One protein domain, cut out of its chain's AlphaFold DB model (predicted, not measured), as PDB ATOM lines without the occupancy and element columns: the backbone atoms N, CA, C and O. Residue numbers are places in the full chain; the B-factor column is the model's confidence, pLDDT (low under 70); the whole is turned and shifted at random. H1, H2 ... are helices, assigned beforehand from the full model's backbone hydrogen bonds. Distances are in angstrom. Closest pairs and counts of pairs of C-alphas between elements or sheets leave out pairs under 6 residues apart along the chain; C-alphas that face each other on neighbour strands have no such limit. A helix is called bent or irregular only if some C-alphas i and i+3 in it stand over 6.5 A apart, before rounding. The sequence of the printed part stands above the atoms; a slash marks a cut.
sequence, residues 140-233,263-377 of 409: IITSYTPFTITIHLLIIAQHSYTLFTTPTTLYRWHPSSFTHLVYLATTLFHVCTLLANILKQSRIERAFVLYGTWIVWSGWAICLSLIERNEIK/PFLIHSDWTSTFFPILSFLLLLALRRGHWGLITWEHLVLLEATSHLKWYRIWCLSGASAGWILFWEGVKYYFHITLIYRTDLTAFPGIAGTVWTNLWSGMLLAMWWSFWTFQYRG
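This is residues 140 to 233 and 263 to 377 of the 409 residues of an uncharacterized protein of Anthurium amnicola (UniProt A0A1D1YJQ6). A long helix, H3, runs through the middle of this model, and on one side H1, H2 and H4a join it in an up-and-down bundle of four, each running against the one before it, with H3 and H4a only just touching. On the other side of H3, H6 and H5b pack on it, and H4b crosses near one end of H3 and H6. The printed part has 209 residues with six named helices, H1 to H6 in chain order, and no named strand; the class is all helix. It is compact, with a radius of gyration of the C-alphas of 17.5 A, and spans 51 by 37 by 32 A.

H1, residues 146 to 165, and H2, residues 178 to 198, form a helical hairpin at a shallow tilt of 29 degrees; their closest C-alphas, of Ile 156 and Thr 187, are 5.6 A apart. H2 and H3, residues 202 to 232, form another at 24 degrees, closest at the C-alphas of Thr 193 and Glu 205, 5.4 A. H3 has a kink of 31 degrees near residue 210. H4, residues 270 to 304, was assigned as one helix by its hydrogen bonds but is bent, C-alphas 286 and 289 being 7.4 A apart; its arms H4a, residues 270 to 286, and H4b, residues 289 to 304, stand about perpendicular at 76 degrees. H4a touches H1 at a shallow tilt of 22 degrees, opposite ways, closest at the C-alphas of Ile 155 and Ser 279, 6.5 A. H5, residues 308 to 333, likewise one helix by its hydrogen bonds, is bent, C-alphas 316 and 319 being 7.3 A apart; its arms are H5a, residues 308 to 316, and H5b, residues 319 to 333. Residues 319 to 323 of H5b touch H3, about perpendicular at 77 degrees, closest at the C-alphas of Ile 215 and Ala 319, 5.6 A. H6, residues 350 to 376, touches H3 at a steep tilt of 43 degrees, opposite ways, closest at the C-alphas of Ser 218 and Asn 357, 6.0 A. H6 also touches H5a, closest at the C-alphas of Leu 316 and Gly 361, 4.7 A, and H4b, closest at those of Trp 296 and Thr 372, 5.5 A. H1 and H6 are apart. Every O i to N i+4 pair is within hydrogen-bond range in H1, H2, H4b, H5a and H5b; in H3 21 of 27 are, in H4a 11 of 13, in H6 21 of 23.

H1 begins at C-alpha 146, (-1.643, 23.851, -9.675), and is 28.0 A long; H2 is 30.1 A, H3 45.2 A and H6 37.0 A. H6 ends at C-alpha 376, (-28.212, 27.457, 0.657).

The C-alphas farthest apart, of Leu 170 and Gly 377, are 55.3 A apart. Residues 234 to 262 are not printed; C-alphas 233 and 263 are 18.1 A apart across the cut. The links H1 to H2 and H5 to H6 are long. The mean pLDDT of the printed part is 82.5, with 41 residues under 70, among them residues 337 to 349.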
ATOM      1  N   ILE A 140     -17.529  32.124 -12.015       58.38
ATOM      2  CA  ILE A 140     -16.620  31.526 -11.035       58.38
ATOM      3  C   ILE A 140     -15.708  30.579 -11.809       58.38
ATOM      4  O   ILE A 140     -16.158  29.586 -12.381       58.38
ATOM      5  N   ILE A 141     -14.419  30.906 -11.854       59.53
ATOM      6  CA  ILE A 141     -13.407  30.027 -12.426       59.53
ATOM      7  C   ILE A 141     -13.188  28.896 -11.420       59.53
ATOM      8  O   ILE A 141     -12.510  29.060 -10.412       59.53
ATOM      9  N   THR A 142     -13.784  27.738 -11.685       66.31
ATOM     10  CA  THR A 142     -13.656  26.536 -10.845       66.31
ATOM     11  C   THR A 142     -12.492  25.628 -11.263       66.31
ATOM     12  O   THR A 142     -12.415  24.465 -10.840       66.31
ATOM     13  N   SER A 143     -11.583  26.146 -12.096       78.88
ATOM     14  CA  SER A 143     -10.436  25.401 -12.610       78.88
ATOM     15  C   SER A 143      -9.544  24.906 -11.479       78.88
ATOM     16  O   SER A 143      -9.421  25.547 -10.433       78.88
ATOM     17  N   TYR A 144      -8.899  23.763 -11.691       86.19
ATOM     18  CA  TYR A 144      -7.991  23.211 -10.695       86.19
ATOM     19  C   TYR A 144      -6.805  24.159 -10.522       86.19
ATOM     20  O   TYR A 144      -6.203  24.604 -11.500       86.19
ATOM     21  N   THR A 145      -6.463  24.460  -9.272       90.44
ATOM     22  CA  THR A 145      -5.210  25.154  -8.978       90.44
ATOM     23  C   THR A 145      -4.040  24.199  -9.247       90.44
ATOM     24  O   THR A 145      -4.220  22.978  -9.158       90.44
ATOM     25  N   PRO A 146      -2.825  24.705  -9.529       92.75
ATOM     26  CA  PRO A 146      -1.643  23.851  -9.675       92.75
ATOM     27  C   PRO A 146      -1.439  22.911  -8.477       92.75
ATOM     28  O   PRO A 146      -1.061  21.751  -8.639       92.75
ATOM     29  N   PHE A 147      -1.781  23.379  -7.275       92.12
ATOM     30  CA  PHE A 147      -1.749  22.582  -6.054       92.12
ATOM     31  C   PHE A 147      -2.747  21.411  -6.081       92.12
ATOM     32  O   PHE A 147      -2.369  20.271  -5.822       92.12
ATOM     33  N   THR A 148      -4.004  21.653  -6.473       92.38
ATOM     34  CA  THR A 148      -5.007  20.586  -6.639       92.38
ATOM     35  C   THR A 148      -4.584  19.555  -7.686       92.38
ATOM     36  O   THR A 148      -4.791  18.360  -7.474       92.38
ATOM     37  N   ILE A 149      -4.005  20.000  -8.809       94.38
ATOM     38  CA  ILE A 149      -3.490  19.101  -9.855       94.38
ATOM     39  C   ILE A 149      -2.378  18.222  -9.280       94.38
ATOM     40  O   ILE A 149      -2.401  17.010  -9.471       94.38
ATOM     41  N   THR A 150      -1.453  18.818  -8.525       94.38
ATOM     42  CA  THR A 150      -0.348  18.096  -7.879       94.38
ATOM     43  C   THR A 150      -0.869  17.015  -6.934       94.38
ATOM     44  O   THR A 150      -0.404  15.881  -6.997       94.38
ATOM     45  N   ILE A 151      -1.881  17.321  -6.117       93.12
ATOM     46  CA  ILE A 151      -2.494  16.335  -5.213       93.12
ATOM     47  C   ILE A 151      -3.211  15.225  -5.986       93.12
ATOM     48  O   ILE A 151      -3.052  14.061  -5.638       93.12
ATOM     49  N   HIS A 152      -3.945  15.543  -7.058       94.69
ATOM     50  CA  HIS A 152      -4.545  14.512  -7.915       94.69
ATOM     51  C   HIS A 152      -3.489  13.569  -8.498       94.69
ATOM     52  O   HIS A 152      -3.658  12.354  -8.444       94.69
ATOM     53  N   LEU A 153      -2.395  14.118  -9.032       95.69
ATOM     54  CA  LEU A 153      -1.299  13.322  -9.584       95.69
ATOM     55  C   LEU A 153      -0.617  12.473  -8.508       95.69
ATOM     56  O   LEU A 153      -0.306  11.317  -8.773       95.69
ATOM     57  N   LEU A 154      -0.437  13.015  -7.299       94.50
ATOM     58  CA  LEU A 154       0.116  12.277  -6.165       94.50
ATOM     59  C   LEU A 154      -0.777  11.093  -5.782       94.50
ATOM     60  O   LEU A 154      -0.271   9.987  -5.622       94.50
ATOM     61  N   ILE A 155      -2.096  11.302  -5.704       94.44
ATOM     62  CA  ILE A 155      -3.065  10.232  -5.437       94.44
ATOM     63  C   ILE A 155      -2.988   9.165  -6.535       94.44
ATOM     64  O   ILE A 155      -2.844   7.983  -6.239       94.44
ATOM     65  N   ILE A 156      -3.011   9.564  -7.810       95.94
ATOM     66  CA  ILE A 156      -2.917   8.620  -8.935       95.94
ATOM     67  C   ILE A 156      -1.613   7.819  -8.860       95.94
ATOM     68  O   ILE A 156      -1.644   6.597  -8.999       95.94
ATOM     69  N   ALA A 157      -0.480   8.480  -8.613       94.06
ATOM     70  CA  ALA A 157       0.820   7.833  -8.501       94.06
ATOM     71  C   ALA A 157       0.867   6.858  -7.321       94.06
ATOM     72  O   ALA A 157       1.327   5.731  -7.486       94.06
ATOM     73  N   GLN A 158       0.340   7.254  -6.161       91.88
ATOM     74  CA  GLN A 158       0.290   6.413  -4.972       91.88
ATOM     75  C   GLN A 158      -0.580   5.171  -5.191       91.88
ATOM     76  O   GLN A 158      -0.145   4.063  -4.896       91.88
ATOM     77  N   HIS A 159      -1.786   5.329  -5.738       91.69
ATOM     78  CA  HIS A 159      -2.665   4.188  -5.990       91.69
ATOM     79  C   HIS A 159      -2.105   3.273  -7.078       91.69
ATOM     80  O   HIS A 159      -2.169   2.054  -6.939       91.69
ATOM     81  N   SER A 160      -1.520   3.849  -8.132       91.25
ATOM     82  CA  SER A 160      -0.853   3.077  -9.182       91.25
ATOM     83  C   SER A 160       0.320   2.296  -8.603       91.25
ATOM     84  O   SER A 160       0.442   1.108  -8.875       91.25
ATOM     85  N   TYR A 161       1.146   2.930  -7.767       89.56
ATOM     86  CA  TYR A 161       2.244   2.265  -7.071       89.56
ATOM     87  C   TYR A 161       1.728   1.083  -6.252       89.56
ATOM     88  O   TYR A 161       2.197  -0.027  -6.471       89.56
ATOM     89  N   THR A 162       0.702   1.279  -5.416       86.50
ATOM     90  CA  THR A 162       0.099   0.184  -4.643       86.50
ATOM     91  C   THR A 162      -0.425  -0.934  -5.543       86.50
ATOM     92  O   THR A 162      -0.162  -2.100  -5.262       86.50
ATOM     93  N   LEU A 163      -1.111  -0.615  -6.646       87.06
ATOM     94  CA  LEU A 163      -1.596  -1.611  -7.613       87.06
ATOM     95  C   LEU A 163      -0.457  -2.384  -8.297       87.06
ATOM     96  O   LEU A 163      -0.618  -3.565  -8.580       87.06
ATOM     97  N   PHE A 164       0.679  -1.736  -8.568       85.94
ATOM     98  CA  PHE A 164       1.834  -2.364  -9.219       85.94
ATOM     99  C   PHE A 164       2.703  -3.177  -8.261       85.94
ATOM    100  O   PHE A 164       3.263  -4.194  -8.669       85.94
ATOM    101  N   THR A 165       2.869  -2.719  -7.019       83.38
ATOM    102  CA  THR A 165       3.709  -3.402  -6.030       83.38
ATOM    103  C   THR A 165       2.971  -4.488  -5.286       83.38
ATOM    104  O   THR A 165       3.621  -5.394  -4.772       83.38
ATOM    105  N   THR A 166       1.641  -4.408  -5.210       75.56
ATOM    106  CA  THR A 166       0.875  -5.484  -4.602       75.56
ATOM    107  C   THR A 166       0.854  -6.662  -5.567       75.56
ATOM    108  O   THR A 166       0.346  -6.539  -6.683       75.56
ATOM    109  N   PRO A 167       1.402  -7.818  -5.181       66.25
ATOM    110  CA  PRO A 167       1.403  -8.984  -6.043       66.25
ATOM    111  C   PRO A 167      -0.033  -9.424  -6.320       66.25
ATOM    112  O   PRO A 167      -0.774  -9.890  -5.449       66.25
ATOM    113  N   THR A 168      -0.426  -9.279  -7.578       64.62
ATOM    114  CA  THR A 168      -1.547 -10.019  -8.138       64.62
ATOM    115  C   THR A 168      -1.165 -11.496  -8.143       64.62
ATOM    116  O   THR A 168       0.011 -11.847  -8.258       64.62
ATOM    117  N   THR A 169      -2.145 -12.385  -8.024       54.34
ATOM    118  CA  THR A 169      -1.937 -13.820  -8.257       54.34
ATOM    119  C   THR A 169      -1.298 -14.056  -9.637       54.34
ATOM    120  O   THR A 169      -1.173 -13.125 -10.430       54.34
ATOM    121  N   LEU A 170      -0.889 -15.297  -9.931       54.91
ATOM    122  CA  LEU A 170      -0.194 -15.759 -11.153       54.91
ATOM    123  C   LEU A 170      -0.571 -15.079 -12.493       54.91
ATOM    124  O   LEU A 170       0.248 -15.058 -13.411       54.91
ATOM    125  N   TYR A 171      -1.765 -14.495 -12.614       62.62
ATOM    126  CA  TYR A 171      -2.174 -13.665 -13.740       62.62
ATOM    127  C   TYR A 171      -2.041 -12.160 -13.443       62.62
ATOM    128  O   TYR A 171      -2.856 -11.564 -12.741       62.62
ATOM    129  N   ARG A 172      -1.044 -11.536 -14.084       63.44
ATOM    130  CA  ARG A 172      -0.579 -10.136 -13.934       63.44
ATOM    131  C   ARG A 172      -1.647  -9.028 -14.005       63.44
ATOM    132  O   ARG A 172      -1.350  -7.891 -13.665       63.44
ATOM    133  N   TRP A 173      -2.857  -9.322 -14.477       69.56
ATOM    134  CA  TRP A 173      -3.899  -8.322 -14.746       69.56
ATOM    135  C   TRP A 173      -5.245  -8.616 -14.079       69.56
ATOM    136  O   TRP A 173      -6.219  -7.916 -14.344       69.56
ATOM    137  N   HIS A 174      -5.324  -9.637 -13.223       75.81
ATOM    138  CA  HIS A 174      -6.574  -9.991 -12.554       75.81
ATOM    139  C   HIS A 174      -6.629  -9.370 -11.154       75.81
ATOM    140  O   HIS A 174      -5.652  -9.473 -10.405       75.81
ATOM    141  N   PRO A 175      -7.758  -8.748 -10.761       77.50
ATOM    142  CA  PRO A 175      -7.922  -8.253  -9.403       77.50
ATOM    143  C   PRO A 175      -7.928  -9.445  -8.442       77.50
ATOM    144  O   PRO A 175      -8.863 -10.239  -8.424       77.50
ATOM    145  N   SER A 176      -6.867  -9.586  -7.646       76.12
ATOM    146  CA  SER A 176      -6.735 -10.715  -6.715       76.12
ATOM    147  C   SER A 176      -7.507 -10.535  -5.404       76.12
ATOM    148  O   SER A 176      -7.646 -11.491  -4.649       76.12
ATOM    149  N   SER A 177      -8.012  -9.331  -5.120       81.69
ATOM    150  CA  SER A 177      -8.762  -9.021  -3.899       81.69
ATOM    151  C   SER A 177      -9.766  -7.889  -4.126       81.69
ATOM    152  O   SER A 177      -9.638  -7.102  -5.068       81.69
ATOM    153  N   PHE A 178     -10.745  -7.766  -3.226       84.81
ATOM    154  CA  PHE A 178     -11.679  -6.638  -3.239       84.81
ATOM    155  C   PHE A 178     -10.952  -5.297  -3.071       84.81
ATOM    156  O   PHE A 178     -11.250  -4.329  -3.766       84.81
ATOM    157  N   THR A 179      -9.937  -5.252  -2.206       84.75
ATOM    158  CA  THR A 179      -9.108  -4.061  -1.997       84.75
ATOM    159  C   THR A 179      -8.456  -3.605  -3.304       84.75
ATOM    160  O   THR A 179      -8.525  -2.422  -3.629       84.75
ATOM    161  N   HIS A 180      -7.920  -4.523  -4.120       85.75
ATOM    162  CA  HIS A 180      -7.408  -4.178  -5.452       85.75
ATOM    163  C   HIS A 180      -8.453  -3.538  -6.351       85.75
ATOM    164  O   HIS A 180      -8.157  -2.569  -7.051       85.75
ATOM    165  N   LEU A 181      -9.677  -4.059  -6.324       89.75
ATOM    166  CA  LEU A 181     -10.769  -3.507  -7.107       89.75
ATOM    167  C   LEU A 181     -11.109  -2.074  -6.673       89.75
ATOM    168  O   LEU A 181     -11.307  -1.206  -7.525       89.75
ATOM    169  N   VAL A 182     -11.109  -1.803  -5.365       91.50
ATOM    170  CA  VAL A 182     -11.321  -0.455  -4.813       91.50
ATOM    171  C   VAL A 182     -10.183   0.490  -5.202       91.50
ATOM    172  O   VAL A 182     -10.451   1.615  -5.633       91.50
ATOM    173  N   TYR A 183      -8.924   0.044  -5.143       91.12
ATOM    174  CA  TYR A 183      -7.787   0.836  -5.628       91.12
ATOM    175  C   TYR A 183      -7.900   1.145  -7.121       91.12
ATOM    176  O   TYR A 183      -7.686   2.295  -7.516       91.12
ATOM    177  N   LEU A 184      -8.269   0.160  -7.944       92.81
ATOM    178  CA  LEU A 184      -8.453   0.333  -9.385       92.81
ATOM    179  C   LEU A 184      -9.555   1.352  -9.678       92.81
ATOM    180  O   LEU A 184      -9.321   2.317 -10.406       92.81
ATOM    181  N   ALA A 185     -10.731   1.192  -9.069       94.38
ATOM    182  CA  ALA A 185     -11.844   2.119  -9.251       94.38
ATOM    183  C   ALA A 185     -11.509   3.533  -8.762       94.38
ATOM    184  O   ALA A 185     -11.853   4.505  -9.428       94.38
ATOM    185  N   THR A 186     -10.794   3.661  -7.639       94.50
ATOM    186  CA  THR A 186     -10.378   4.971  -7.119       94.50
ATOM    187  C   THR A 186      -9.339   5.628  -8.027       94.50
ATOM    188  O   THR A 186      -9.425   6.822  -8.305       94.50
ATOM    189  N   THR A 187      -8.395   4.854  -8.569       95.38
ATOM    190  CA  THR A 187      -7.425   5.357  -9.557       95.38
ATOM    191  C   THR A 187      -8.143   5.856 -10.806       95.38
ATOM    192  O   THR A 187      -7.898   6.976 -11.248       95.38
ATOM    193  N   LEU A 188      -9.077   5.060 -11.339       96.12
ATOM    194  CA  LEU A 188      -9.893   5.437 -12.495       96.12
ATOM    195  C   LEU A 188     -10.731   6.684 -12.213       96.12
ATOM    196  O   LEU A 188     -10.777   7.575 -13.053       96.12
ATOM    197  N   PHE A 189     -11.338   6.786 -11.028       96.69
ATOM    198  CA  PHE A 189     -12.059   7.981 -10.597       96.69
ATOM    199  C   PHE A 189     -11.164   9.222 -10.685       96.69
ATOM    200  O   PHE A 189     -11.533  10.175 -11.368       96.69
ATOM    201  N   HIS A 190      -9.969   9.195 -10.085       96.50
ATOM    202  CA  HIS A 190      -9.065  10.349 -10.090       96.50
ATOM    203  C   HIS A 190      -8.500  10.683 -11.471       96.50
ATOM    204  O   HIS A 190      -8.365  11.860 -11.807       96.50
ATOM    205  N   VAL A 191      -8.182   9.673 -12.285       97.00
ATOM    206  CA  VAL A 191      -7.747   9.878 -13.675       97.00
ATOM    207  C   VAL A 191      -8.868  10.535 -14.477       97.00
ATOM    208  O   VAL A 191      -8.633  11.538 -15.147       97.00
ATOM    209  N   CYS A 192     -10.094  10.026 -14.370       97.12
ATOM    210  CA  CYS A 192     -11.242  10.559 -15.094       97.12
ATOM    211  C   CYS A 192     -11.629  11.967 -14.635       97.12
ATOM    212  O   CYS A 192     -11.898  12.809 -15.488       97.12
ATOM    213  N   THR A 193     -11.627  12.268 -13.331       95.50
ATOM    214  CA  THR A 193     -11.916  13.631 -12.842       95.50
ATOM    215  C   THR A 193     -10.837  14.618 -13.271       95.50
ATOM    216  O   THR A 193     -11.158  15.727 -13.706       95.50
ATOM    217  N   LEU A 194      -9.563  14.215 -13.221       95.56
ATOM    218  CA  LEU A 194      -8.453  15.046 -13.675       95.56
ATOM    219  C   LEU A 194      -8.529  15.307 -15.187       95.56
ATOM    220  O   LEU A 194      -8.422  16.460 -15.608       95.56
ATOM    221  N   LEU A 195      -8.758  14.265 -15.994       95.94
ATOM    222  CA  LEU A 195      -8.923  14.384 -17.444       95.94
ATOM    223  C   LEU A 195     -10.145  15.228 -17.804       95.94
ATOM    224  O   LEU A 195     -10.028  16.122 -18.639       95.94
ATOM    225  N   ALA A 196     -11.286  15.008 -17.149       93.94
ATOM    226  CA  ALA A 196     -12.492  15.801 -17.369       93.94
ATOM    227  C   ALA A 196     -12.230  17.289 -17.112       93.94
ATOM    228  O   ALA A 196     -12.646  18.130 -17.907       93.94
ATOM    229  N   ASN A 197     -11.472  17.624 -16.066       90.75
ATOM    230  CA  ASN A 197     -11.079  19.003 -15.808       90.75
ATOM    231  C   ASN A 197     -10.090  19.553 -16.855       90.75
ATOM    232  O   ASN A 197     -10.295  20.661 -17.351       90.75
ATOM    233  N   ILE A 198      -9.046  18.801 -17.231       92.31
ATOM    234  CA  ILE A 198      -8.071  19.230 -18.257       92.31
ATOM    235  C   ILE A 198      -8.775  19.494 -19.595       92.31
ATOM    236  O   ILE A 198      -8.520  20.505 -20.251       92.31
ATOM    237  N   LEU A 199      -9.708  18.617 -19.968       93.38
ATOM    238  CA  LEU A 199     -10.503  18.709 -21.192       93.38
ATOM    239  C   LEU A 199     -11.703  19.661 -21.064       93.38
ATOM    240  O   LEU A 199     -12.440  19.841 -22.032       93.38
ATOM    241  N   LYS A 200     -11.915  20.278 -19.892       87.25
ATOM    242  CA  LYS A 200     -13.051  21.166 -19.577       87.25
ATOM    243  C   LYS A 200     -14.424  20.523 -19.843       87.25
ATOM    244  O   LYS A 200     -15.381  21.202 -20.214       87.25
ATOM    245  N   GLN A 201     -14.537  19.215 -19.637       91.69
ATOM    246  CA  GLN A 201     -15.762  18.432 -19.797       91.69
ATOM    247  C   GLN A 201     -16.561  18.393 -18.485       91.69
ATOM    248  O   GLN A 201     -16.576  17.393 -17.765       91.69
ATOM    249  N   SER A 202     -17.275  19.483 -18.189       87.00
ATOM    250  CA  SER A 202     -18.041  19.655 -16.939       87.00
ATOM    251  C   SER A 202     -19.098  18.572 -16.696       87.00
ATOM    252  O   SER A 202     -19.336  18.192 -15.554       87.00
ATOM    253  N   ARG A 203     -19.715  18.033 -17.758       89.06
ATOM    254  CA  ARG A 203     -20.711  16.951 -17.655       89.06
ATOM    255  C   ARG A 203     -20.108  15.663 -17.095       89.06
ATOM    256  O   ARG A 203     -20.732  15.006 -16.266       89.06
ATOM    257  N   ILE A 204     -18.897  15.325 -17.534       93.19
ATOM    258  CA  ILE A 204     -18.192  14.123 -17.083       93.19
ATOM    259  C   ILE A 204     -17.693  14.330 -15.654       93.19
ATOM    260  O   ILE A 204     -17.943  13.476 -14.809       93.19
ATOM    261  N   GLU A 205     -17.086  15.486 -15.352       92.19
ATOM    262  CA  GLU A 205     -16.694  15.819 -13.975       92.19
ATOM    263  C   GLU A 205     -17.898  15.725 -13.032       92.19
ATOM    264  O   GLU A 205     -17.810  15.061 -12.004       92.19
ATOM    265  N   ARG A 206     -19.048  16.291 -13.417       92.12
ATOM    266  CA  ARG A 206     -20.288  16.208 -12.638       92.12
ATOM    267  C   ARG A 206     -20.709  14.763 -12.375       92.12
ATOM    268  O   ARG A 206     -21.004  14.435 -11.233       92.12
ATOM    269  N   ALA A 207     -20.714  13.897 -13.388       94.50
ATOM    270  CA  ALA A 207     -21.079  12.492 -13.209       94.50
ATOM    271  C   ALA A 207     -20.132  11.766 -12.235       94.50
ATOM    272  O   ALA A 207     -20.591  11.079 -11.322       94.50
ATOM    273  N   PHE A 208     -18.817  11.961 -12.374       95.69
ATOM    274  CA  PHE A 208     -17.853  11.363 -11.451       95.69
ATOM    275  C   PHE A 208     -17.992  11.938 -10.041       95.69
ATOM    276  O   PHE A 208     -18.083  11.172  -9.092       95.69
ATOM    277  N   VAL A 209     -18.095  13.254  -9.871       93.56
ATOM    278  CA  VAL A 209     -18.267  13.870  -8.545       93.56
ATOM    279  C   VAL A 209     -19.535  13.362  -7.858       93.56
ATOM    280  O   VAL A 209     -19.477  12.990  -6.687       93.56
ATOM    281  N   LEU A 210     -20.659  13.300  -8.576       93.38
ATOM    282  CA  LEU A 210     -21.943  12.908  -7.997       93.38
ATOM    283  C   LEU A 210     -22.042  11.420  -7.695       93.38
ATOM    284  O   LEU A 210     -22.582  11.082  -6.657       93.38
ATOM    285  N   TYR A 211     -21.544  10.537  -8.563       94.19
ATOM    286  CA  TYR A 211     -21.705   9.089  -8.379       94.19
ATOM    287  C   TYR A 211     -20.400   8.406  -7.962       94.19
ATOM    288  O   TYR A 211     -20.368   7.582  -7.049       94.19
ATOM    289  N   GLY A 212     -19.292   8.794  -8.584       94.38
ATOM    290  CA  GLY A 212     -17.963   8.262  -8.295       94.38
ATOM    291  C   GLY A 212     -17.501   8.526  -6.863       94.38
ATOM    292  O   GLY A 212     -16.939   7.620  -6.256       94.38
ATOM    293  N   THR A 213     -17.804   9.690  -6.274       94.06
ATOM    294  CA  THR A 213     -17.447   9.967  -4.866       94.06
ATOM    295  C   THR A 213     -18.073   8.944  -3.917       94.06
ATOM    296  O   THR A 213     -17.389   8.448  -3.026       94.06
ATOM    297  N   TRP A 214     -19.345   8.578  -4.119       92.06
ATOM    298  CA  TRP A 214     -20.016   7.569  -3.290       92.06
ATOM    299  C   TRP A 214     -19.464   6.171  -3.519       92.06
ATOM    300  O   TRP A 214     -19.288   5.427  -2.557       92.06
ATOM    301  N   ILE A 215     -19.162   5.819  -4.771       93.12
ATOM    302  CA  ILE A 215     -18.530   4.538  -5.109       93.12
ATOM    303  C   ILE A 215     -17.172   4.429  -4.403       93.12
ATOM    304  O   ILE A 215     -16.931   3.455  -3.698       93.12
ATOM    305  N   VAL A 216     -16.312   5.443  -4.512       94.00
ATOM    306  CA  VAL A 216     -14.998   5.460  -3.851       94.00
ATOM    307  C   VAL A 216     -15.152   5.388  -2.331       94.00
ATOM    308  O   VAL A 216     -14.540   4.540  -1.688       94.00
ATOM    309  N   TRP A 217     -16.011   6.226  -1.752       93.38
ATOM    310  CA  TRP A 217     -16.205   6.305  -0.304       93.38
ATOM    311  C   TRP A 217     -16.765   5.014   0.310       93.38
ATOM    312  O   TRP A 217     -16.242   4.523   1.312       93.38
ATOM    313  N   SER A 218     -17.792   4.421  -0.309       92.44
ATOM    314  CA  SER A 218     -18.342   3.126   0.126       92.44
ATOM    315  C   SER A 218     -17.320   1.998  -0.026       92.44
ATOM    316  O   SER A 218     -17.153   1.205   0.897       92.44
ATOM    317  N   GLY A 219     -16.561   1.969  -1.126       92.00
ATOM    318  CA  GLY A 219     -15.498   0.984  -1.337       92.00
ATOM    319  C   GLY A 219     -14.437   1.024  -0.232       92.00
ATOM    320  O   GLY A 219     -14.080  -0.019   0.322       92.00
ATOM    321  N   TRP A 220     -13.985   2.223   0.150       91.62
ATOM    322  CA  TRP A 220     -13.035   2.404   1.252       91.62
ATOM    323  C   TRP A 220     -13.606   2.013   2.608       91.62
ATOM    324  O   TRP A 220     -12.918   1.356   3.385       91.62
ATOM    325  N   ALA A 221     -14.860   2.366   2.890       89.81
ATOM    326  CA  ALA A 221     -15.503   1.981   4.140       89.81
ATOM    327  C   ALA A 221     -15.609   0.458   4.286       89.81
ATOM    328  O   ALA A 221     -15.286  -0.079   5.345       89.81
ATOM    329  N   ILE A 222     -15.976  -0.249   3.209       87.12
ATOM    330  CA  ILE A 222     -15.963  -1.715   3.191       87.12
ATOM    331  C   ILE A 222     -14.541  -2.226   3.455       87.12
ATOM    332  O   ILE A 222     -14.366  -3.071   4.330       87.12
ATOM    333  N   CYS A 223     -13.519  -1.683   2.784       86.38
ATOM    334  CA  CYS A 223     -12.125  -2.083   3.020       86.38
ATOM    335  C   CYS A 223     -11.697  -1.905   4.485       86.38
ATOM    336  O   CYS A 223     -11.124  -2.828   5.057       86.38
ATOM    337  N   LEU A 224     -12.013  -0.770   5.116       84.44
ATOM    338  CA  LEU A 224     -11.693  -0.527   6.528       84.44
ATOM    339  C   LEU A 224     -12.366  -1.545   7.456       84.44
ATOM    340  O   LEU A 224     -11.715  -2.079   8.352       84.44
ATOM    341  N   SER A 225     -13.635  -1.884   7.200       81.81
ATOM    342  CA  SER A 225     -14.341  -2.900   7.997       81.81
ATOM    343  C   SER A 225     -13.757  -4.308   7.860       81.81
ATOM    344  O   SER A 225     -13.906  -5.131   8.766       81.81
ATOM    345  N   LEU A 226     -13.076  -4.586   6.742       77.38
ATOM    346  CA  LEU A 226     -12.352  -5.837   6.535       77.38
ATOM    347  C   LEU A 226     -11.016  -5.858   7.300       77.38
ATOM    348  O   LEU A 226     -10.603  -6.932   7.728       77.38
ATOM    349  N   ILE A 227     -10.361  -4.705   7.499       74.06
ATOM    350  CA  ILE A 227      -9.064  -4.591   8.200       74.06
ATOM    351  C   ILE A 227      -9.226  -4.769   9.716       74.06
ATOM    352  O   ILE A 227      -8.606  -5.663  10.289       74.06
ATOM    353  N   GLU A 228     -10.103  -3.988  10.356       64.75
ATOM    354  CA  GLU A 228     -10.250  -3.921  11.827       64.75
ATOM    355  C   GLU A 228     -10.529  -5.291  12.477       64.75
ATOM    356  O   GLU A 228     -10.048  -5.609  13.561       64.75
ATOM    357  N   ARG A 229     -11.269  -6.165  11.788       61.69
ATOM    358  CA  ARG A 229     -11.620  -7.494  12.316       61.69
ATOM    359  C   ARG A 229     -10.523  -8.545  12.169       61.69
ATOM    360  O   ARG A 229     -10.636  -9.611  12.778       61.69
ATOM    361  N   ASN A 230      -9.505  -8.295  11.347       57.75
ATOM    362  CA  ASN A 230      -8.411  -9.245  11.160       57.75
ATOM    363  C   ASN A 230      -7.397  -9.189  12.304       57.75
ATOM    364  O   ASN A 230      -6.896 -10.247  12.681       57.75
ATOM    365  N   GLU A 231      -7.166  -8.012  12.887       58.75
ATOM    366  CA  GLU A 231      -6.262  -7.830  14.033       58.75
ATOM    367  C   GLU A 231      -6.787  -8.569  15.277       58.75
ATOM    368  O   GLU A 231      -6.042  -9.297  15.926       58.75
ATOM    369  N   ILE A 232      -8.104  -8.524  15.515       54.69
ATOM    370  CA  ILE A 232      -8.755  -9.140  16.687       54.69
ATOM    371  C   ILE A 232      -8.615 -10.676  16.710       54.69
ATOM    372  O   ILE A 232      -8.611 -11.285  17.775       54.69
ATOM    373  N   LYS A 233      -8.494 -11.338  15.551       55.34
ATOM    374  CA  LYS A 233      -8.432 -12.813  15.482       55.34
ATOM    375  C   LYS A 233      -7.020 -13.394  15.554       55.34
ATOM    376  O   LYS A 233      -6.892 -14.610  15.661       55.34
ATOM    377  N   PRO A 263       0.956 -11.929   0.116       46.47
ATOM    378  CA  PRO A 263       1.254 -10.512   0.309       46.47
ATOM    379  C   PRO A 263       0.058  -9.545   0.275       46.47
ATOM    380  O   PRO A 263       0.157  -8.438   0.790       46.47
ATOM    381  N   PHE A 264      -1.118  -9.960  -0.202       47.88
ATOM    382  CA  PHE A 264      -2.360  -9.203  -0.004       47.88
ATOM    383  C   PHE A 264      -2.754  -9.020   1.481       47.88
ATOM    384  O   PHE A 264      -3.404  -8.029   1.804       47.88
ATOM    385  N   LEU A 265      -2.351  -9.927   2.381       46.31
ATOM    386  CA  LEU A 265      -2.482  -9.796   3.840       46.31
ATOM    387  C   LEU A 265      -1.458  -8.815   4.438       46.31
ATOM    388  O   LEU A 265      -1.697  -8.292   5.514       46.31
ATOM    389  N   ILE A 266      -0.353  -8.529   3.739       50.47
ATOM    390  CA  ILE A 266       0.630  -7.500   4.134       50.47
ATOM    391  C   ILE A 266       0.134  -6.107   3.713       50.47
ATOM    392  O   ILE A 266       0.441  -5.096   4.334       50.47
ATOM    393  N   HIS A 267      -0.712  -6.029   2.685       51.81
ATOM    394  CA  HIS A 267      -1.319  -4.768   2.257       51.81
ATOM    395  C   HIS A 267      -2.628  -4.423   2.975       51.81
ATOM    396  O   HIS A 267      -3.242  -3.414   2.620       51.81
ATOM    397  N   SER A 268      -3.026  -5.190   3.997       53.69
ATOM    398  CA  SER A 268      -4.051  -4.760   4.955       53.69
ATOM    399  C   SER A 268      -3.496  -3.879   6.072       53.69
ATOM    400  O   SER A 268      -4.254  -3.514   6.965       53.69
ATOM    401  N   ASP A 269      -2.203  -3.543   6.047       65.69
ATOM    402  CA  ASP A 269      -1.636  -2.622   7.020       65.69
ATOM    403  C   ASP A 269      -2.374  -1.283   6.962       65.69
ATOM    404  O   ASP A 269      -2.635  -0.717   5.895       65.69
ATOM    405  N   TRP A 270      -2.686  -0.735   8.134       70.56
ATOM    406  CA  TRP A 270      -3.316   0.578   8.240       70.56
ATOM    407  C   TRP A 270      -2.574   1.635   7.427       70.56
ATOM    408  O   TRP A 270      -3.205   2.512   6.855       70.56
ATOM    409  N   THR A 271      -1.252   1.534   7.297       72.38
ATOM    410  CA  THR A 271      -0.432   2.485   6.539       72.38
ATOM    411  C   THR A 271      -0.750   2.488   5.043       72.38
ATOM    412  O   THR A 271      -0.898   3.570   4.471       72.38
ATOM    413  N   SER A 272      -0.921   1.326   4.400       74.38
ATOM    414  CA  SER A 272      -1.241   1.263   2.967       74.38
ATOM    415  C   SER A 272      -2.622   1.849   2.688       74.38
ATOM    416  O   SER A 272      -2.774   2.551   1.698       74.38
ATOM    417  N   THR A 273      -3.597   1.624   3.574       79.69
ATOM    418  CA  THR A 273      -4.996   2.057   3.401       79.69
ATOM    419  C   THR A 273      -5.255   3.487   3.886       79.69
ATOM    420  O   THR A 273      -6.047   4.219   3.290       79.69
ATOM    421  N   PHE A 274      -4.559   3.939   4.928       84.12
ATOM    422  CA  PHE A 274      -4.774   5.245   5.550       84.12
ATOM    423  C   PHE A 274      -4.316   6.403   4.666       84.12
ATOM    424  O   PHE A 274      -5.055   7.372   4.507       84.12
ATOM    425  N   PHE A 275      -3.123   6.324   4.064       85.81
ATOM    426  CA  PHE A 275      -2.610   7.428   3.244       85.81
ATOM    427  C   PHE A 275      -3.486   7.737   2.014       85.81
ATOM    428  O   PHE A 275      -3.729   8.922   1.765       85.81
ATOM    429  N   PRO A 276      -4.000   6.745   1.259       86.88
ATOM    430  CA  PRO A 276      -4.988   6.967   0.202       86.88
ATOM    431  C   PRO A 276      -6.247   7.678   0.697       86.88
ATOM    432  O   PRO A 276      -6.673   8.668   0.104       86.88
ATOM    433  N   ILE A 277      -6.809   7.222   1.822       88.75
ATOM    434  CA  ILE A 277      -8.020   7.807   2.409       88.75
ATOM    435  C   ILE A 277      -7.757   9.245   2.857       88.75
ATOM    436  O   ILE A 277      -8.541  10.141   2.549       88.75
ATOM    437  N   LEU A 278      -6.634   9.495   3.532       90.31
ATOM    438  CA  LEU A 278      -6.243  10.836   3.962       90.31
ATOM    439  C   LEU A 278      -6.044  11.770   2.762       90.31
ATOM    440  O   LEU A 278      -6.497  12.913   2.789       90.31
ATOM    441  N   SER A 279      -5.416  11.280   1.694       90.06
ATOM    442  CA  SER A 279      -5.208  12.056   0.469       90.06
ATOM    443  C   SER A 279      -6.532  12.352  -0.241       90.06
ATOM    444  O   SER A 279      -6.744  13.470  -0.716       90.06
ATOM    445  N   PHE A 280      -7.464  11.396  -0.247       90.75
ATOM    446  CA  PHE A 280      -8.823  11.592  -0.747       90.75
ATOM    447  C   PHE A 280      -9.602  12.623   0.084       90.75
ATOM    448  O   PHE A 280     -10.221  13.525  -0.479       90.75
ATOM    449  N   LEU A 281      -9.526  12.554   1.416       91.50
ATOM    450  CA  LEU A 281     -10.131  13.536   2.324       91.50
ATOM    451  C   LEU A 281      -9.538  14.936   2.132       91.50
ATOM    452  O   LEU A 281     -10.280  15.920   2.084       91.50
ATOM    453  N   LEU A 282      -8.217  15.036   1.968       92.19
ATOM    454  CA  LEU A 282      -7.545  16.294   1.648       92.19
ATOM    455  C   LEU A 282      -8.054  16.856   0.319       92.19
ATOM    456  O   LEU A 282      -8.339  18.050   0.216       92.19
ATOM    457  N   LEU A 283      -8.227  16.002  -0.690       92.69
ATOM    458  CA  LEU A 283      -8.787  16.421  -1.966       92.69
ATOM    459  C   LEU A 283     -10.235  16.906  -1.826       92.69
ATOM    460  O   LEU A 283     -10.566  17.963  -2.368       92.69
ATOM    461  N   LEU A 284     -11.075  16.182  -1.081       91.81
ATOM    462  CA  LEU A 284     -12.446  16.597  -0.772       91.81
ATOM    463  C   LEU A 284     -12.470  17.959  -0.078       91.81
ATOM    464  O   LEU A 284     -13.277  18.812  -0.440       91.81
ATOM    465  N   ALA A 285     -11.562  18.200   0.869       91.31
ATOM    466  CA  ALA A 285     -11.442  19.485   1.549       91.31
ATOM    467  C   ALA A 285     -11.021  20.611   0.589       91.31
ATOM    468  O   ALA A 285     -11.607  21.691   0.615       91.31
ATOM    469  N   LEU A 286     -10.062  20.368  -0.306       90.56
ATOM    470  CA  LEU A 286      -9.614  21.364  -1.288       90.56
ATOM    471  C   LEU A 286     -10.662  21.646  -2.369       90.56
ATOM    472  O   LEU A 286     -10.771  22.771  -2.855       90.56
ATOM    473  N   ARG A 287     -11.447  20.633  -2.745       89.62
ATOM    474  CA  ARG A 287     -12.503  20.736  -3.762       89.62
ATOM    475  C   ARG A 287     -13.894  20.951  -3.185       89.62
ATOM    476  O   ARG A 287     -14.843  21.040  -3.963       89.62
ATOM    477  N   ARG A 288     -14.016  21.161  -1.870       88.69
ATOM    478  CA  ARG A 288     -15.290  21.424  -1.176       88.69
ATOM    479  C   ARG A 288     -16.102  22.549  -1.818       88.69
ATOM    480  O   ARG A 288     -17.322  22.467  -1.888       88.69
ATOM    481  N   GLY A 289     -15.398  23.561  -2.334       84.81
ATOM    482  CA  GLY A 289     -15.933  24.659  -3.136       84.81
ATOM    483  C   GLY A 289     -16.754  24.145  -4.316       84.81
ATOM    484  O   GLY A 289     -17.981  24.172  -4.357       84.81
ATOM    485  N   HIS A 290     -16.020  23.622  -5.291       86.12
ATOM    486  CA  HIS A 290     -16.572  23.221  -6.572       86.12
ATOM    487  C   HIS A 290     -17.477  21.989  -6.495       86.12
ATOM    488  O   HIS A 290     -18.564  21.985  -7.066       86.12
ATOM    489  N   TRP A 291     -17.050  20.940  -5.794       90.75
ATOM    490  CA  TRP A 291     -17.832  19.708  -5.717       90.75
ATOM    491  C   TRP A 291     -19.073  19.881  -4.837       90.75
ATOM    492  O   TRP A 291     -20.106  19.274  -5.117       90.75
ATOM    493  N   GLY A 292     -19.005  20.758  -3.828       88.25
ATOM    494  CA  GLY A 292     -20.163  21.135  -3.019       88.25
ATOM    495  C   GLY A 292     -21.223  21.853  -3.843       88.25
ATOM    496  O   GLY A 292     -22.396  21.515  -3.739       88.25
ATOM    497  N   LEU A 293     -20.800  22.756  -4.732       84.25
ATOM    498  CA  LEU A 293     -21.674  23.437  -5.685       84.25
ATOM    499  C   LEU A 293     -22.360  22.459  -6.652       84.25
ATOM    500  O   LEU A 293     -23.574  22.515  -6.822       84.25
ATOM    501  N   ILE A 294     -21.590  21.536  -7.243       88.25
ATOM    502  CA  ILE A 294     -22.119  20.492  -8.136       88.25
ATOM    503  C   ILE A 294     -23.161  19.637  -7.409       88.25
ATOM    504  O   ILE A 294     -24.242  19.374  -7.938       88.25
ATOM    505  N   THR A 295     -22.830  19.203  -6.193       90.06
ATOM    506  CA  THR A 295     -23.716  18.366  -5.380       90.06
ATOM    507  C   THR A 295     -24.974  19.127  -4.991       90.06
ATOM    508  O   THR A 295     -26.070  18.593  -5.122       90.06
ATOM    509  N   TRP A 296     -24.839  20.383  -4.567       87.81
ATOM    510  CA  TRP A 296     -25.965  21.248  -4.231       87.81
ATOM    511  C   TRP A 296     -26.939  21.388  -5.403       87.81
ATOM    512  O   TRP A 296     -28.125  21.108  -5.244       87.81
ATOM    513  N   GLU A 297     -26.434  21.756  -6.580       85.50
ATOM    514  CA  GLU A 297     -27.248  21.945  -7.782       85.50
ATOM    515  C   GLU A 297     -27.995  20.659  -8.146       85.50
ATOM    516  O   GLU A 297     -29.195  20.679  -8.413       85.50
ATOM    517  N   HIS A 298     -27.307  19.517  -8.085       89.88
ATOM    518  CA  HIS A 298     -27.928  18.223  -8.340       89.88
ATOM    519  C   HIS A 298     -29.039  17.897  -7.336       89.88
ATOM    520  O   HIS A 298     -30.110  17.446  -7.737       89.88
ATOM    521  N   LEU A 299     -28.816  18.147  -6.042       89.00
ATOM    522  CA  LEU A 299     -29.819  17.899  -5.007       89.00
ATOM    523  C   LEU A 299     -31.047  18.801  -5.171       89.00
ATOM    524  O   LEU A 299     -32.158  18.315  -4.987       89.00
ATOM    525  N   VAL A 300     -30.863  20.072  -5.547       85.75
ATOM    526  CA  VAL A 300     -31.970  21.006  -5.825       85.75
ATOM    527  C   VAL A 300     -32.787  20.540  -7.029       85.75
ATOM    528  O   VAL A 300     -34.013  20.501  -6.955       85.75
ATOM    529  N   LEU A 301     -32.125  20.120  -8.110       86.50
ATOM    530  CA  LEU A 301     -32.810  19.571  -9.283       86.50
ATOM    531  C   LEU A 301     -33.596  18.303  -8.929       86.50
ATOM    532  O   LEU A 301     -34.761  18.177  -9.294       86.50
ATOM    533  N   LEU A 302     -32.993  17.390  -8.166       90.31
ATOM    534  CA  LEU A 302     -33.661  16.168  -7.717       90.31
ATOM    535  C   LEU A 302     -34.826  16.430  -6.754       90.31
ATOM    536  O   LEU A 302     -35.773  15.642  -6.718       90.31
ATOM    537  N   GLU A 303     -34.742  17.483  -5.942       89.00
ATOM    538  CA  GLU A 303     -35.829  17.925  -5.066       89.00
ATOM    539  C   GLU A 303     -37.006  18.433  -5.899       89.00
ATOM    540  O   GLU A 303     -38.129  17.968  -5.701       89.00
ATOM    541  N   ALA A 304     -36.736  19.277  -6.900       86.56
ATOM    542  CA  ALA A 304     -37.749  19.774  -7.831       86.56
ATOM    543  C   ALA A 304     -38.445  18.638  -8.603       86.56
ATOM    544  O   ALA A 304     -39.653  18.684  -8.819       86.56
ATOM    545  N   THR A 305     -37.713  17.583  -8.971       92.25
ATOM    546  CA  THR A 305     -38.270  16.424  -9.689       92.25
ATOM    547  C   THR A 305     -38.770  15.302  -8.771       92.25
ATOM    548  O   THR A 305     -39.047  14.208  -9.252       92.25
ATOM    549  N   SER A 306     -38.836  15.499  -7.446       92.94
ATOM    550  CA  SER A 306     -39.217  14.454  -6.470       92.94
ATOM    551  C   SER A 306     -38.360  13.168  -6.499       92.94
ATOM    552  O   SER A 306     -38.737  12.142  -5.925       92.94
ATOM    553  N   HIS A 307     -37.167  13.204  -7.103       93.75
ATOM    554  CA  HIS A 307     -36.245  12.062  -7.200       93.75
ATOM    555  C   HIS A 307     -35.193  12.029  -6.081       93.75
ATOM    556  O   HIS A 307     -34.451  11.053  -5.947       93.75
ATOM    557  N   LEU A 308     -35.159  13.052  -5.222       90.75
ATOM    558  CA  LEU A 308     -34.208  13.174  -4.113       90.75
ATOM    559  C   LEU A 308     -34.198  11.952  -3.179       90.75
ATOM    560  O   LEU A 308     -33.132  11.526  -2.733       90.75
ATOM    561  N   LYS A 309     -35.369  11.364  -2.898       93.25
ATOM    562  CA  LYS A 309     -35.486  10.176  -2.032       93.25
ATOM    563  C   LYS A 309     -34.727   8.981  -2.618       93.25
ATOM    564  O   LYS A 309     -33.961   8.342  -1.905       93.25
ATOM    565  N   TRP A 310     -34.879   8.733  -3.919       93.31
ATOM    566  CA  TRP A 310     -34.213   7.633  -4.621       93.31
ATOM    567  C   TRP A 310     -32.704   7.813  -4.675       93.31
ATOM    568  O   TRP A 310     -31.964   6.866  -4.422       93.31
ATOM    569  N   TYR A 311     -32.245   9.040  -4.922       90.94
ATOM    570  CA  TYR A 311     -30.821   9.349  -4.887       90.94
ATOM    571  C   TYR A 311     -30.218   9.105  -3.500       90.94
ATOM    572  O   TYR A 311     -29.171   8.476  -3.392       90.94
ATOM    573  N   ARG A 312     -30.897   9.520  -2.421       90.50
ATOM    574  CA  ARG A 312     -30.439   9.249  -1.046       90.50
ATOM    575  C   ARG A 312     -30.412   7.755  -0.725       90.50
ATOM    576  O   ARG A 312     -29.451   7.299  -0.115       90.50
ATOM    577  N   ILE A 313     -31.415   6.992  -1.163       90.25
ATOM    578  CA  ILE A 313     -31.417   5.526  -1.024       90.25
ATOM    579  C   ILE A 313     -30.222   4.927  -1.775       90.25
ATOM    580  O   ILE A 313     -29.480   4.127  -1.210       90.25
ATOM    581  N   TRP A 314     -29.970   5.365  -3.011       89.94
ATOM    582  CA  TRP A 314     -28.808   4.925  -3.784       89.94
ATOM    583  C   TRP A 314     -27.478   5.248  -3.083       89.94
ATOM    584  O   TRP A 314     -26.595   4.395  -3.024       89.94
ATOM    585  N   CYS A 315     -27.361   6.439  -2.489       87.69
ATOM    586  CA  CYS A 315     -26.186   6.862  -1.729       87.69
ATOM    587  C   CYS A 315     -25.954   6.010  -0.467       87.69
ATOM    588  O   CYS A 315     -24.814   5.697  -0.138       87.69
ATOM    589  N   LEU A 316     -27.027   5.642   0.245       88.00
ATOM    590  CA  LEU A 316     -26.944   4.902   1.512       88.00
ATOM    591  C   LEU A 316     -26.758   3.391   1.318       88.00
ATOM    592  O   LEU A 316     -26.007   2.768   2.065       88.00
ATOM    593  N   SER A 317     -27.439   2.790   0.341       85.19
ATOM    594  CA  SER A 317     -27.448   1.332   0.150       85.19
ATOM    595  C   SER A 317     -27.055   0.885  -1.258       85.19
ATOM    596  O   SER A 317     -26.434  -0.167  -1.409       85.19
ATOM    597  N   GLY A 318     -27.371   1.676  -2.285       82.81
ATOM    598  CA  GLY A 318     -27.188   1.304  -3.690       82.81
ATOM    599  C   GLY A 318     -25.728   1.145  -4.112       82.81
ATOM    600  O   GLY A 318     -25.376   0.114  -4.678       82.81
ATOM    601  N   ALA A 319     -24.867   2.124  -3.813       86.50
ATOM    602  CA  ALA A 319     -23.441   2.061  -4.167       86.50
ATOM    603  C   ALA A 319     -22.752   0.830  -3.546       86.50
ATOM    604  O   ALA A 319     -21.994   0.112  -4.193       86.50
ATOM    605  N   SER A 320     -23.108   0.548  -2.300       82.88
ATOM    606  CA  SER A 320     -22.591  -0.538  -1.474       82.88
ATOM    607  C   SER A 320     -23.041  -1.922  -1.935       82.88
ATOM    608  O   SER A 320     -22.225  -2.830  -2.088       82.88
ATOM    609  N   ALA A 321     -24.339  -2.085  -2.203       85.62
ATOM    610  CA  ALA A 321     -24.859  -3.301  -2.821       85.62
ATOM    611  C   ALA A 321     -24.239  -3.509  -4.212       85.62
ATOM    612  O   ALA A 321     -23.888  -4.632  -4.569       85.62
ATOM    613  N   GLY A 322     -24.024  -2.415  -4.951       88.50
ATOM    614  CA  GLY A 322     -23.298  -2.404  -6.215       88.50
ATOM    615  C   GLY A 322     -21.893  -2.988  -6.089       88.50
ATOM    616  O   GLY A 322     -21.529  -3.829  -6.901       88.50
ATOM    617  N   TRP A 323     -21.136  -2.631  -5.048       90.56
ATOM    618  CA  TRP A 323     -19.812  -3.209  -4.790       90.56
ATOM    619  C   TRP A 323     -19.836  -4.714  -4.548       90.56
ATOM    620  O   TRP A 323     -19.007  -5.426  -5.113       90.56
ATOM    621  N   ILE A 324     -20.783  -5.196  -3.740       86.38
ATOM    622  CA  ILE A 324     -20.932  -6.630  -3.455       86.38
ATOM    623  C   ILE A 324     -21.243  -7.381  -4.749       86.38
ATOM    624  O   ILE A 324     -20.530  -8.315  -5.106       86.38
ATOM    625  N   LEU A 325     -22.266  -6.940  -5.486       88.88
ATOM    626  CA  LEU A 325     -22.677  -7.578  -6.739       88.88
ATOM    627  C   LEU A 325     -21.577  -7.515  -7.801       88.88
ATOM    628  O   LEU A 325     -21.353  -8.490  -8.515       88.88
ATOM    629  N   PHE A 326     -20.875  -6.387  -7.896       90.81
ATOM    630  CA  PHE A 326     -19.781  -6.218  -8.842       90.81
ATOM    631  C   PHE A 326     -18.610  -7.141  -8.508       90.81
ATOM    632  O   PHE A 326     -18.085  -7.793  -9.405       90.81
ATOM    633  N   TRP A 327     -18.240  -7.267  -7.230       89.50
ATOM    634  CA  TRP A 327     -17.201  -8.204  -6.804       89.50
ATOM    635  C   TRP A 327     -17.585  -9.662  -7.074       89.50
ATOM    636  O   TRP A 327     -16.780 -10.405  -7.631       89.50
ATOM    637  N   GLU A 328     -18.818 -10.064  -6.760       86.81
ATOM    638  CA  GLU A 328     -19.326 -11.404  -7.089       86.81
ATOM    639  C   GLU A 328     -19.302 -11.667  -8.604       86.81
ATOM    640  O   GLU A 328     -18.855 -12.726  -9.046       86.81
ATOM    641  N   GLY A 329     -19.690 -10.678  -9.416       89.44
ATOM    642  CA  GLY A 329     -19.599 -10.755 -10.876       89.44
ATOM    643  C   GLY A 329     -18.159 -10.893 -11.381       89.44
ATOM    644  O   GLY A 329     -17.895 -11.700 -12.272       89.44
ATOM    645  N   VAL A 330     -17.213 -10.160 -10.787       88.06
ATOM    646  CA  VAL A 330     -15.773 -10.254 -11.090       88.06
ATOM    647  C   VAL A 330     -15.236 -11.644 -10.742       88.06
ATOM    648  O   VAL A 330     -14.553 -12.251 -11.569       88.06
ATOM    649  N   LYS A 331     -15.581 -12.191  -9.569       84.81
ATOM    650  CA  LYS A 331     -15.198 -13.560  -9.181       84.81
ATOM    651  C   LYS A 331     -15.741 -14.597 -10.154       84.81
ATOM    652  O   LYS A 331     -14.990 -15.471 -10.587       84.81
ATOM    653  N   TYR A 332     -17.021 -14.473 -10.510       86.50
ATOM    654  CA  TYR A 332     -17.680 -15.361 -11.461       86.50
ATOM    655  C   TYR A 332     -16.997 -15.319 -12.833       86.50
ATOM    656  O   TYR A 332     -16.646 -16.365 -13.373       86.50
ATOM    657  N   TYR A 333     -16.746 -14.118 -13.365       89.62
ATOM    658  CA  TYR A 333     -16.150 -13.928 -14.690       89.62
ATOM    659  C   TYR A 333     -14.706 -14.437 -14.780       89.62
ATOM    660  O   TYR A 333     -14.315 -15.025 -15.784       89.62
ATOM    661  N   PHE A 334     -13.908 -14.224 -13.734       85.31
ATOM    662  CA  PHE A 334     -12.501 -14.627 -13.718       85.31
ATOM    663  C   PHE A 334     -12.255 -16.009 -13.109       85.31
ATOM    664  O   PHE A 334     -11.097 -16.381 -12.925       85.31
ATOM    665  N   HIS A 335     -13.316 -16.762 -12.798       81.62
ATOM    666  CA  HIS A 335     -13.237 -18.071 -12.145       81.62
ATOM    667  C   HIS A 335     -12.319 -18.061 -10.912       81.62
ATOM    668  O   HIS A 335     -11.514 -18.971 -10.706       81.62
ATOM    669  N   ILE A 336     -12.422 -17.012 -10.093       75.50
ATOM    670  CA  ILE A 336     -11.644 -16.894  -8.857       75.50
ATOM    671  C   ILE A 336     -12.252 -17.883  -7.852       75.50
ATOM    672  O   ILE A 336     -13.198 -17.562  -7.141       75.50
ATOM    673  N   THR A 337     -11.738 -19.115  -7.849       62.44
ATOM    674  CA  THR A 337     -12.196 -20.233  -7.001       62.44
ATOM    675  C   THR A 337     -11.645 -20.183  -5.579       62.44
ATOM    676  O   THR A 337     -12.136 -20.888  -4.701       62.44
ATOM    677  N   LEU A 338     -10.631 -19.352  -5.331       55.69
ATOM    678  CA  LEU A 338     -10.032 -19.196  -4.012       55.69
ATOM    679  C   LEU A 338     -10.916 -18.324  -3.117       55.69
ATOM    680  O   LEU A 338     -11.079 -17.127  -3.357       55.69
ATOM    681  N   ILE A 339     -11.429 -18.945  -2.050       53.59
ATOM    682  CA  ILE A 339     -12.039 -18.281  -0.895       53.59
ATOM    683  C   ILE A 339     -10.927 -17.500  -0.189       53.59
ATOM    684  O   ILE A 339     -10.284 -17.977   0.745       53.59
ATOM    685  N   TYR A 340     -10.629 -16.304  -0.683       54.88
ATOM    686  CA  TYR A 340      -9.712 -15.410   0.002       54.88
ATOM    687  C   TYR A 340     -10.393 -14.815   1.237       54.88
ATOM    688  O   TYR A 340     -11.589 -14.545   1.256       54.88
ATOM    689  N   ARG A 341      -9.601 -14.536   2.276       52.34
ATOM    690  CA  ARG A 341     -10.033 -13.916   3.543       52.34
ATOM    691  C   ARG A 341     -10.707 -12.537   3.370       52.34
ATOM    692  O   ARG A 341     -11.323 -12.039   4.303       52.34
ATOM    693  N   THR A 342     -10.606 -11.936   2.183       54.22
ATOM    694  CA  THR A 342     -11.260 -10.680   1.777       54.22
ATOM    695  C   THR A 342     -12.591 -10.882   1.043       54.22
ATOM    696  O   THR A 342     -13.075  -9.948   0.407       54.22
ATOM    697  N   ASP A 343     -13.151 -12.093   1.035       61.88
ATOM    698  CA  ASP A 343     -14.385 -12.363   0.304       61.88
ATOM    699  C   ASP A 343     -15.611 -11.786   1.033       61.88
ATOM    700  O   ASP A 343     -15.942 -12.203   2.146       61.88
ATOM    701  N   LEU A 344     -16.286 -10.812   0.406       61.31
ATOM    702  CA  LEU A 344     -17.380 -10.038   1.019       61.31
ATOM    703  C   LEU A 344     -18.555 -10.911   1.475       61.31
ATOM    704  O   LEU A 344     -19.282 -10.540   2.399       61.31
ATOM    705  N   THR A 345     -18.770 -12.049   0.814       60.56
ATOM    706  CA  THR A 345     -19.849 -12.993   1.130       60.56
ATOM    707  C   THR A 345     -19.499 -13.936   2.276       60.56
ATOM    708  O   THR A 345     -20.396 -14.331   3.019       60.56
ATOM    709  N   ALA A 346     -18.214 -14.240   2.484       60.03
ATOM    710  CA  ALA A 346     -17.753 -15.086   3.583       60.03
ATOM    711  C   ALA A 346     -17.484 -14.295   4.880       60.03
ATOM    712  O   ALA A 346     -17.508 -14.868   5.971       60.03
ATOM    713  N   PHE A 347     -17.237 -12.981   4.796       53.06
ATOM    714  CA  PHE A 347     -16.776 -12.179   5.933       53.06
ATOM    715  C   PHE A 347     -17.259 -10.720   5.820       53.06
ATOM    716  O   PHE A 347     -16.923 -10.079   4.826       53.06
ATOM    717  N   PRO A 348     -18.016 -10.134   6.780       54.53
ATOM    718  CA  PRO A 348     -18.577 -10.619   8.050       54.53
ATOM    719  C   PRO A 348     -20.087 -10.936   7.947       54.53
ATOM    720  O   PRO A 348     -20.870 -10.643   8.856       54.53
ATOM    721  N   GLY A 349     -20.505 -11.496   6.813       65.06
ATOM    722  CA  GLY A 349     -21.912 -11.579   6.442       65.06
ATOM    723  C   GLY A 349     -22.440 -10.234   5.938       65.06
ATOM    724  O   GLY A 349     -21.974  -9.156   6.316       65.06
ATOM    725  N   ILE A 350     -23.450 -10.304   5.072       74.19
ATOM    726  CA  ILE A 350     -24.019  -9.148   4.360       74.19
ATOM    727  C   ILE A 350     -24.429  -8.029   5.336       74.19
ATOM    728  O   ILE A 350     -24.252  -6.853   5.031       74.19
ATOM    729  N   ALA A 351     -24.898  -8.376   6.538       80.25
ATOM    730  CA  ALA A 351     -25.355  -7.418   7.543       80.25
ATOM    731  C   ALA A 351     -24.259  -6.454   8.036       80.25
ATOM    732  O   ALA A 351     -24.507  -5.253   8.130       80.25
ATOM    733  N   GLY A 352     -23.044  -6.940   8.324       80.25
ATOM    734  CA  GLY A 352     -21.960  -6.077   8.813       80.25
ATOM    735  C   GLY A 352     -21.454  -5.116   7.735       80.25
ATOM    736  O   GLY A 352     -21.205  -3.937   8.004       80.25
ATOM    737  N   THR A 353     -21.394  -5.596   6.494       76.75
ATOM    738  CA  THR A 353     -21.072  -4.775   5.322       76.75
ATOM    739  C   THR A 353     -22.152  -3.722   5.086       76.75
ATOM    740  O   THR A 353     -21.835  -2.551   4.901       76.75
ATOM    741  N   VAL A 354     -23.436  -4.092   5.153       82.94
ATOM    742  CA  VAL A 354     -24.560  -3.143   5.037       82.94
ATOM    743  C   VAL A 354     -24.508  -2.087   6.142       82.94
ATOM    744  O   VAL A 354     -24.693  -0.908   5.856       82.94
ATOM    745  N   TRP A 355     -24.198  -2.475   7.381       87.25
ATOM    746  CA  TRP A 355     -24.113  -1.546   8.510       87.25
ATOM    747  C   TRP A 355     -22.979  -0.529   8.363       87.25
ATOM    748  O   TRP A 355     -23.203   0.673   8.488       87.25
ATOM    749  N   THR A 356     -21.771  -0.999   8.041       84.69
ATOM    750  CA  THR A 356     -20.609  -0.130   7.783       84.69
ATOM    751  C   THR A 356     -20.920   0.865   6.669       84.69
ATOM    752  O   THR A 356     -20.609   2.052   6.763       84.69
ATOM    753  N   ASN A 357     -21.595   0.391   5.627       83.75
ATOM    754  CA  ASN A 357     -22.001   1.218   4.505       83.75
ATOM    755  C   ASN A 357     -23.076   2.240   4.858       83.75
ATOM    756  O   ASN A 357     -22.994   3.369   4.386       83.75
ATOM    757  N   LEU A 358     -24.041   1.883   5.706       89.56
ATOM    758  CA  LEU A 358     -25.040   2.827   6.196       89.56
ATOM    759  C   LEU A 358     -24.361   3.981   6.947       89.56
ATOM    760  O   LEU A 358     -24.629   5.143   6.649       89.56
ATOM    761  N   TRP A 359     -23.431   3.669   7.854       90.06
ATOM    762  CA  TRP A 359     -22.659   4.674   8.592       90.06
ATOM    763  C   TRP A 359     -21.793   5.533   7.682       90.06
ATOM    764  O   TRP A 359     -21.822   6.760   7.767       90.06
ATOM    765  N   SER A 360     -21.059   4.895   6.776       88.19
ATOM    766  CA  SER A 360     -20.246   5.574   5.772       88.19
ATOM    767  C   SER A 360     -21.090   6.517   4.913       88.19
ATOM    768  O   SER A 360     -20.750   7.691   4.748       88.19
ATOM    769  N   GLY A 361     -22.239   6.042   4.434       87.94
ATOM    770  CA  GLY A 361     -23.161   6.827   3.635       87.94
ATOM    771  C   GLY A 361     -23.763   7.997   4.416       87.94
ATOM    772  O   GLY A 361     -23.858   9.103   3.888       87.94
ATOM    773  N   MET A 362     -24.100   7.793   5.692       90.50
ATOM    774  CA  MET A 362     -24.539   8.866   6.586       90.50
ATOM    775  C   MET A 362     -23.447   9.918   6.793       90.50
ATOM    776  O   MET A 362     -23.740  11.104   6.681       90.50
ATOM    777  N   LEU A 363     -22.193   9.517   7.024       89.88
ATOM    778  CA  LEU A 363     -21.072  10.450   7.190       89.88
ATOM    779  C   LEU A 363     -20.849  11.304   5.939       89.88
ATOM    780  O   LEU A 363     -20.699  12.522   6.048       89.88
ATOM    781  N   LEU A 364     -20.888  10.702   4.747       88.00
ATOM    782  CA  LEU A 364     -20.752  11.455   3.500       88.00
ATOM    783  C   LEU A 364     -21.983  12.332   3.224       88.00
ATOM    784  O   LEU A 364     -21.846  13.456   2.741       88.00
ATOM    785  N   ALA A 365     -23.186  11.873   3.584       87.94
ATOM    786  CA  ALA A 365     -24.396  12.688   3.514       87.94
ATOM    787  C   ALA A 365     -24.318  13.892   4.460       87.94
ATOM    788  O   ALA A 365     -24.689  14.996   4.065       87.94
ATOM    789  N   MET A 366     -23.811  13.706   5.682       89.56
ATOM    790  CA  MET A 366     -23.563  14.782   6.646       89.56
ATOM    791  C   MET A 366     -22.505  15.750   6.127       89.56
ATOM    792  O   MET A 366     -22.718  16.957   6.187       89.56
ATOM    793  N   TRP A 367     -21.414  15.239   5.549       88.50
ATOM    794  CA  TRP A 367     -20.381  16.049   4.906       88.50
ATOM    795  C   TRP A 367     -20.975  16.936   3.811       88.50
ATOM    796  O   TRP A 367     -20.830  18.159   3.850       88.50
ATOM    797  N   TRP A 368     -21.713  16.354   2.864       87.00
ATOM    798  CA  TRP A 368     -22.364  17.135   1.816       87.00
ATOM    799  C   TRP A 368     -23.427  18.075   2.369       87.00
ATOM    800  O   TRP A 368     -23.517  19.209   1.912       87.00
ATOM    801  N   SER A 369     -24.201  17.668   3.372       84.50
ATOM    802  CA  SER A 369     -25.203  18.534   4.009       84.50
ATOM    803  C   SER A 369     -24.553  19.753   4.667       84.50
ATOM    804  O   SER A 369     -25.023  20.872   4.484       84.50
ATOM    805  N   PHE A 370     -23.425  19.560   5.352       83.75
ATOM    806  CA  PHE A 370     -22.653  20.637   5.964       83.75
ATOM    807  C   PHE A 370     -22.159  21.647   4.921       83.75
ATOM    808  O   PHE A 370     -22.354  22.851   5.081       83.75
ATOM    809  N   TRP A 371     -21.584  21.173   3.812       78.62
ATOM    810  CA  TRP A 371     -21.093  22.069   2.760       78.62
ATOM    811  C   TRP A 371     -22.221  22.694   1.934       78.62
ATOM    812  O   TRP A 371     -22.134  23.855   1.560       78.62
ATOM    813  N   THR A 372     -23.309  21.968   1.676       71.94
ATOM    814  CA  THR A 372     -24.476  22.490   0.941       71.94
ATOM    815  C   THR A 372     -25.264  23.518   1.749       71.94
ATOM    816  O   THR A 372     -25.814  24.444   1.155       71.94
ATOM    817  N   PHE A 373     -25.266  23.429   3.083       67.00
ATOM    818  CA  PHE A 373     -25.830  24.462   3.958       67.00
ATOM    819  C   PHE A 373     -25.148  25.819   3.744       67.00
ATOM    820  O   PHE A 373     -25.834  26.834   3.628       67.00
ATOM    821  N   GLN A 374     -23.821  25.827   3.576       65.62
ATOM    822  CA  GLN A 374     -23.064  27.050   3.280       65.62
ATOM    823  C   GLN A 374     -23.430  27.683   1.928       65.62
ATOM    824  O   GLN A 374     -23.193  28.870   1.751       65.62
ATOM    825  N   TYR A 375     -24.005  26.917   0.990       63.44
ATOM    826  CA  TYR A 375     -24.462  27.429  -0.311       63.44
ATOM    827  C   TYR A 375     -25.962  27.753  -0.352       63.44
ATOM    828  O   TYR A 375     -26.373  28.604  -1.136       63.44
ATOM    829  N   ARG A 376     -26.793  27.091   0.472       53.91
ATOM    830  CA  ARG A 376     -28.212  27.457   0.657       53.91
ATOM    831  C   ARG A 376     -28.354  28.785   1.392       53.91
ATOM    832  O   ARG A 376     -29.268  29.550   1.097       53.91
ATOM    833  N   GLY A 377     -27.441  29.065   2.316       48.00
ATOM    834  CA  GLY A 377     -27.217  30.419   2.781       48.00
ATOM    835  C   GLY A 377     -26.585  31.205   1.645       48.00
ATOM    836  O   GLY A 377     -25.445  30.951   1.279       48.00
TER     837      GLY A 377